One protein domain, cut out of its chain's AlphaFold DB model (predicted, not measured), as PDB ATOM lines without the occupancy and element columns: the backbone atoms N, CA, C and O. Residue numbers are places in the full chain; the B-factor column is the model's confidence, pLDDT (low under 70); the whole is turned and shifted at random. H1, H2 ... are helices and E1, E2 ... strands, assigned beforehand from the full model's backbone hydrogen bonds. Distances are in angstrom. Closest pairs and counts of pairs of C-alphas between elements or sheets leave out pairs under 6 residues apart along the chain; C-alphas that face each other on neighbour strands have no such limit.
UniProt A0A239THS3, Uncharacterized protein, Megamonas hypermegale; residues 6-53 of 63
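What this domain is: This is residues 6 to 53 of the 63 residues of an uncharacterized protein of Megamonas hypermegale (UniProt A0A239THS3). A two-stranded hairpin, E1 and E2, and a short helix, H2, follow one another end to end along the longest axis, and a longer helix, H1, slants away from one side of the hairpin. H1 comes close to the hairpin with its residues 13 to 21, while its residues 6 to 12 stick out free. The printed part has 48 residues, with two named helices and two named strands in the order H1, E1, E2, H2; the sheet, E1 - E2, is antiparallel and the class is mixed, helices and strands. The whole is only just loose, close to compact, with a radius of gyration of the C-alphas of 11.7 A, and its C-alphas span 35 by 24 by 14 A.

How they stand to each other: E1, residues 27 to 31, and E2, residues 37 to 41, form a hairpin of antiparallel neighbour strands, with 138 degrees between their N-to-C directions. N 28 and O 40 are within hydrogen-bond range at 2.9 A, as are N 38 and O 30 at 2.8 A. C-alphas 27 and 41 face each other at 4.8 A. H1, residues 6 to 22, has 3 pairs of C-alphas within 8 A of E2, the closest being those of Val 16 and Val 41, 6.5 A apart. With E1 it has 2 such pairs, the closest being the C-alphas of Glu 20 and Ile 27 at 6.1 A. H2, residues 43 to 51, follows E2 after a tight link of one residue, Asp 42. E1 and H2 are near each other, with 5 pairs of C-alphas within 10 A. H1 and H2 are only just apart, their closest C-alphas 8.4 A from each other. In H2 every O i to N i+4 pair is within hydrogen-bond range; in H1, 12 of 13 are.

Where its parts are: E1 measures 13.3 A from its first to its last C-alpha and E2 12.9 A; C-alpha 27, where E1 begins, is at (-53.385, -34.390, 32.904). H1 begins with C-alpha 6 at (-34.774, -22.320, 26.149) and is 25.1 A long from first to last C-alpha. H2 is 11.7 A long and ends with C-alpha 51 at (-53.203, -34.474, 49.708).

The domain as a whole: The two C-alphas farthest apart are those of Asn 34, in the link between E1 and E2, and Lys 53, at 36.4 A. The printed part, residues 6 to 53, has no cut, and the links H1 to E1, E1 to E2 and E2 to H2 are tight. The mean pLDDT of the printed part is 81.2; residues 6 to 10 and 51 to 53 are under 70, where the model's confidence is low.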
ATOM      1  N   MET A   6     -34.608 -20.988  26.749       50.94
ATOM      2  CA  MET A   6     -34.774 -22.320  26.149       50.94
ATOM      3  C   MET A   6     -34.640 -23.472  27.154       50.94
ATOM      4  O   MET A   6     -35.314 -24.478  26.986       50.94
ATOM      5  N   GLU A   7     -33.864 -23.329  28.233       50.25
ATOM      6  CA  GLU A   7     -33.768 -24.389  29.255       50.25
ATOM      7  C   GLU A   7     -35.041 -24.508  30.111       50.25
ATOM      8  O   GLU A   7     -35.438 -25.605  30.492       50.25
ATOM      9  N   SER A   8     -35.734 -23.398  30.382       50.41
ATOM     10  CA  SER A   8     -36.923 -23.401  31.245       50.41
ATOM     11  C   SER A   8     -38.144 -24.057  30.598       50.41
ATOM     12  O   SER A   8     -38.901 -24.732  31.296       50.41
ATOM     13  N   MET A   9     -38.335 -23.902  29.283       55.84
ATOM     14  CA  MET A   9     -39.433 -24.567  28.564       55.84
ATOM     15  C   MET A   9     -39.273 -26.093  28.579       55.84
ATOM     16  O   MET A   9     -40.246 -26.818  28.781       55.84
ATOM     17  N   ASP A  10     -38.033 -26.570  28.453       65.69
ATOM     18  CA  ASP A  10     -37.692 -27.992  28.490       65.69
ATOM     19  C   ASP A  10     -38.003 -28.615  29.862       65.69
ATOM     20  O   ASP A  10     -38.500 -29.738  29.957       65.69
ATOM     21  N   ILE A  11     -37.764 -27.868  30.947       73.75
ATOM     22  CA  ILE A  11     -38.041 -28.326  32.316       73.75
ATOM     23  C   ILE A  11     -39.547 -28.454  32.559       73.75
ATOM     24  O   ILE A  11     -39.979 -29.434  33.168       73.75
ATOM     25  N   VAL A  12     -40.358 -27.503  32.078       79.31
ATOM     26  CA  VAL A  12     -41.821 -27.583  32.215       79.31
ATOM     27  C   VAL A  12     -42.355 -28.797  31.463       79.31
ATOM     28  O   VAL A  12     -43.056 -29.605  32.066       79.31
ATOM     29  N   ALA A  13     -41.959 -28.989  30.202       80.50
ATOM     30  CA  ALA A  13     -42.368 -30.150  29.409       80.50
ATOM     31  C   ALA A  13     -41.973 -31.479  30.082       80.50
ATOM     32  O   ALA A  13     -42.818 -32.355  30.271       80.50
ATOM     33  N   LYS A  14     -40.727 -31.593  30.561       84.19
ATOM     34  CA  LYS A  14     -40.250 -32.774  31.302       84.19
ATOM     35  C   LYS A  14     -41.012 -33.017  32.602       84.19
ATOM     36  O   LYS A  14     -41.204 -34.168  32.995       84.19
ATOM     37  N   ASN A  15     -41.421 -31.961  33.300       83.81
ATOM     38  CA  ASN A  15     -42.218 -32.093  34.516       83.81
ATOM     39  C   ASN A  15     -43.639 -32.563  34.200       83.81
ATOM     40  O   ASN A  15     -44.140 -33.433  34.906       83.81
ATOM     41  N   VAL A  16     -44.252 -32.059  33.125       84.75
ATOM     42  CA  VAL A  16     -45.553 -32.543  32.641       84.75
ATOM     43  C   VAL A  16     -45.467 -34.025  32.279       84.75
ATOM     44  O   VAL A  16     -46.276 -34.798  32.776       84.75
ATOM     45  N   GLU A  17     -44.445 -34.459  31.532       87.12
ATOM     46  CA  GLU A  17     -44.243 -35.883  31.208       87.12
ATOM     47  C   GLU A  17     -44.048 -36.759  32.456       87.12
ATOM     48  O   GLU A  17     -44.559 -37.878  32.534       87.12
ATOM     49  N   LYS A  18     -43.297 -36.278  33.455       87.62
ATOM     50  CA  LYS A  18     -43.126 -37.001  34.727       87.62
ATOM     51  C   LYS A  18     -44.443 -37.115  35.489       87.62
ATOM     52  O   LYS A  18     -44.727 -38.180  36.034       87.62
ATOM     53  N   ILE A  19     -45.230 -36.042  35.532       87.56
ATOM     54  CA  ILE A  19     -46.542 -36.034  36.185       87.56
ATOM     55  C   ILE A  19     -47.511 -36.935  35.420       87.56
ATOM     56  O   ILE A  19     -48.201 -37.706  36.062       87.56
ATOM     57  N   GLU A  20     -47.506 -36.935  34.088       88.31
ATOM     58  CA  GLU A  20     -48.324 -37.836  33.266       88.31
ATOM     59  C   GLU A  20     -48.011 -39.312  33.554       88.31
ATOM     60  O   GLU A  20     -48.921 -40.126  33.668       88.31
ATOM     61  N   LYS A  21     -46.733 -39.665  33.740       89.06
ATOM     62  CA  LYS A  21     -46.324 -41.041  34.073       89.06
ATOM     63  C   LYS A  21     -46.712 -41.477  35.487       89.06
ATOM     64  O   LYS A  21     -46.928 -42.665  35.707       89.06
ATOM     65  N   LEU A  22     -46.736 -40.553  36.448       88.06
ATOM     66  CA  LEU A  22     -47.025 -40.853  37.858       88.06
ATOM     67  C   LEU A  22     -48.511 -40.696  38.208       88.06
ATOM     68  O   LEU A  22     -49.038 -41.455  39.016       88.06
ATOM     69  N   PHE A  23     -49.163 -39.705  37.610       87.19
ATOM     70  CA  PHE A  23     -50.532 -39.263  37.863       87.19
ATOM     71  C   PHE A  23     -51.216 -38.882  36.535       87.19
ATOM     72  O   PHE A  23     -51.510 -37.704  36.304       87.19
ATOM     73  N   PRO A  24     -51.474 -39.852  35.641       87.69
ATOM     74  CA  PRO A  24     -52.102 -39.586  34.345       87.69
ATOM     75  C   PRO A  24     -53.478 -38.916  34.481       87.69
ATOM     76  O   PRO A  24     -53.822 -38.060  33.674       87.69
ATOM     77  N   ASP A  25     -54.224 -39.214  35.551       88.19
ATOM     78  CA  ASP A  25     -55.524 -38.597  35.857       88.19
ATOM     79  C   ASP A  25     -55.463 -37.080  36.114       88.19
ATOM     80  O   ASP A  25     -56.488 -36.393  36.037       88.19
ATOM     81  N   CYS A  26     -54.272 -36.552  36.421       90.06
ATOM     82  CA  CYS A  26     -54.028 -35.124  36.624       90.06
ATOM     83  C   CYS A  26     -53.754 -34.369  35.323       90.06
ATOM     84  O   CYS A  26     -53.644 -33.145  35.359       90.06
ATOM     85  N   ILE A  27     -53.590 -35.052  34.191       91.06
ATOM     86  CA  ILE A  27     -53.385 -34.390  32.904       91.06
ATOM     87  C   ILE A  27     -54.744 -34.084  32.283       91.06
ATOM     88  O   ILE A  27     -55.635 -34.928  32.235       91.06
ATOM     89  N   THR A  28     -54.905 -32.855  31.808       90.88
ATOM     90  CA  THR A  28     -56.113 -32.383  31.132       90.88
ATOM     91  C   THR A  28     -55.742 -31.651  29.848       90.88
ATOM     92  O   THR A  28     -54.588 -31.278  29.642       90.88
ATOM     93  N   GLU A  29     -56.706 -31.452  28.961       90.38
ATOM     94  CA  GLU A  29     -56.509 -30.700  27.727       90.38
ATOM     95  C   GLU A  29     -57.041 -29.280  27.912       90.38
ATOM     96  O   GLU A  29     -58.212 -29.072  28.229       90.38
ATOM     97  N   ALA A  30     -56.182 -28.289  27.699       88.12
ATOM     98  CA  ALA A  30     -56.568 -26.886  27.677       88.12
ATOM     99  C   ALA A  30     -56.274 -26.291  26.305       88.12
ATOM    100  O   ALA A  30     -55.354 -26.718  25.608       88.12
ATOM    101  N   ARG A  31     -57.061 -25.293  25.903       89.56
ATOM    102  CA  ARG A  31     -56.743 -24.510  24.710       89.56
ATOM    103  C   ARG A  31     -55.641 -23.519  25.047       89.56
ATOM    104  O   ARG A  31     -55.773 -22.751  25.994       89.56
ATOM    105  N   ASP A  32     -54.583 -23.563  24.259       83.31
ATOM    106  CA  ASP A  32     -53.517 -22.575  24.268       83.31
ATOM    107  C   ASP A  32     -53.994 -21.232  23.679       83.31
ATOM    108  O   ASP A  32     -55.076 -21.147  23.089       83.31
ATOM    109  N   GLU A  33     -53.170 -20.188  23.780       85.50
ATOM    110  CA  GLU A  33     -53.379 -18.866  23.166       85.50
ATOM    111  C   GLU A  33     -53.654 -18.925  21.649       85.50
ATOM    112  O   GLU A  33     -54.356 -18.076  21.104       85.50
ATOM    113  N   ASN A  34     -53.202 -19.988  20.978       86.94
ATOM    114  CA  ASN A  34     -53.463 -20.250  19.561       86.94
ATOM    115  C   ASN A  34     -54.758 -21.050  19.289       86.94
ATOM    116  O   ASN A  34     -55.016 -21.457  18.158       86.94
ATOM    117  N   GLY A  35     -55.551 -21.358  20.320       87.56
ATOM    118  CA  GLY A  35     -56.763 -22.182  20.221       87.56
ATOM    119  C   GLY A  35     -56.503 -23.681  20.033       87.56
ATOM    120  O   GLY A  35     -57.450 -24.461  19.903       87.56
ATOM    121  N   LYS A  36     -55.235 -24.107  20.039       89.38
ATOM    122  CA  LYS A  36     -54.838 -25.513  19.937       89.38
ATOM    123  C   LYS A  36     -55.002 -26.205  21.286       89.38
ATOM    124  O   LYS A  36     -54.613 -25.657  22.313       89.38
ATOM    125  N   LEU A  37     -55.549 -27.416  21.280       88.12
ATOM    126  CA  LEU A  37     -55.582 -28.258  22.473       88.12
ATOM    127  C   LEU A  37     -54.157 -28.703  22.820       88.12
ATOM    128  O   LEU A  37     -53.452 -29.272  21.983       88.12
ATOM    129  N   GLN A  38     -53.742 -28.422  24.049       86.94
ATOM    130  CA  GLN A  38     -52.477 -28.851  24.620       86.94
ATOM    131  C   GLN A  38     -52.716 -29.563  25.949       86.94
ATOM    132  O   GLN A  38     -53.624 -29.216  26.706       86.94
ATOM    133  N   LYS A  39     -51.874 -30.556  26.239       87.38
ATOM    134  CA  LYS A  39     -51.875 -31.238  27.530       87.38
ATOM    135  C   LYS A  39     -51.309 -30.306  28.593       87.38
ATOM    136  O   LYS A  39     -50.188 -29.820  28.464       87.38
ATOM    137  N   VAL A  40     -52.076 -30.087  29.649       87.12
ATOM    138  CA  VAL A  40     -51.688 -29.300  30.815       87.12
ATOM    139  C   VAL A  40     -51.929 -30.101  32.085       87.12
ATOM    140  O   VAL A  40     -52.681 -31.073  32.109       87.12
ATOM    141  N   VAL A  41     -51.266 -29.688  33.157       88.56
ATOM    142  CA  VAL A  41     -51.427 -30.300  34.474       88.56
ATOM    143  C   VAL A  41     -52.559 -29.591  35.210       88.56
ATOM    144  O   VAL A  41     -52.498 -28.383  35.435       88.56
ATOM    145  N   ASP A  42     -53.571 -30.351  35.614       90.06
ATOM    146  CA  ASP A  42     -54.622 -29.901  36.518       90.06
ATOM    147  C   ASP A  42     -54.052 -29.824  37.941       90.06
ATOM    148  O   ASP A  42     -53.744 -30.837  38.580       90.06
ATOM    149  N   ARG A  43     -53.862 -28.593  38.425       85.19
ATOM    150  CA  ARG A  43     -53.289 -28.335  39.749       85.19
ATOM    151  C   ARG A  43     -54.156 -28.907  40.866       85.19
ATOM    152  O   ARG A  43     -53.595 -29.417  41.831       85.19
ATOM    153  N   ASP A  44     -55.476 -28.815  40.758       86.06
ATOM    154  CA  ASP A  44     -56.400 -29.272  41.796       86.06
ATOM    155  C   ASP A  44     -56.351 -30.791  41.926       86.06
ATOM    156  O   ASP A  44     -56.155 -31.312  43.026       86.06
ATOM    157  N   LYS A  45     -56.406 -31.516  40.805       86.38
ATOM    158  CA  LYS A  45     -56.246 -32.977  40.816       86.38
ATOM    159  C   LYS A  45     -54.870 -33.408  41.303       86.38
ATOM    160  O   LYS A  45     -54.759 -34.355  42.084       86.38
ATOM    161  N   LEU A  46     -53.819 -32.703  40.877       86.81
ATOM    162  CA  LEU A  46     -52.465 -32.983  41.341       86.81
ATOM    163  C   LEU A  46     -52.364 -32.796  42.857       86.81
ATOM    164  O   LEU A  46     -51.870 -33.684  43.550       86.81
ATOM    165  N   LEU A  47     -52.894 -31.691  43.386       83.88
ATOM    166  CA  LEU A  47     -52.943 -31.426  44.821       83.88
ATOM    167  C   LEU A  47     -53.791 -32.442  45.575       83.88
ATOM    168  O   LEU A  47     -53.383 -32.810  46.664       83.88
ATOM    169  N   GLN A  48     -54.910 -32.932  45.039       82.81
ATOM    170  CA  GLN A  48     -55.710 -33.976  45.693       82.81
ATOM    171  C   GLN A  48     -54.957 -35.311  45.777       82.81
ATOM    172  O   GLN A  48     -54.916 -35.928  46.842       82.81
ATOM    173  N   ASN A  49     -54.296 -35.717  44.689       79.56
ATOM    174  CA  ASN A  49     -53.470 -36.927  44.661       79.56
ATOM    175  C   ASN A  49     -52.307 -36.850  45.652       79.56
ATOM    176  O   ASN A  49     -52.000 -37.828  46.339       79.56
ATOM    177  N   PHE A  50     -51.697 -35.670  45.780       76.06
ATOM    178  CA  PHE A  50     -50.735 -35.430  46.838       76.06
ATOM    179  C   PHE A  50     -51.407 -35.332  48.202       76.06
ATOM    180  O   PHE A  50     -50.912 -35.982  49.092       76.06
ATOM    181  N   SER A  51     -52.531 -34.649  48.405       67.31
ATOM    182  CA  SER A  51     -53.203 -34.474  49.708       67.31
ATOM    183  C   SER A  51     -53.627 -35.794  50.346       67.31
ATOM    184  O   SER A  51     -53.665 -35.891  51.567       67.31
ATOM    185  N   HIS A  52     -53.891 -36.825  49.543       59.06
ATOM    186  CA  HIS A  52     -54.137 -38.173  50.050       59.06
ATOM    187  C   HIS A  52     -52.864 -38.839  50.623       59.06
ATOM    188  O   HIS A  52     -52.950 -39.741  51.451       59.06
ATOM    189  N   LYS A  53     -51.671 -38.377  50.215       54.47
ATOM    190  CA  LYS A  53     -50.342 -38.779  50.724       54.47
ATOM    191  C   LYS A  53     -49.621 -37.718  51.572       54.47
ATOM    192  O   LYS A  53     -48.711 -38.063  52.319       54.47
TER     193      LYS A  53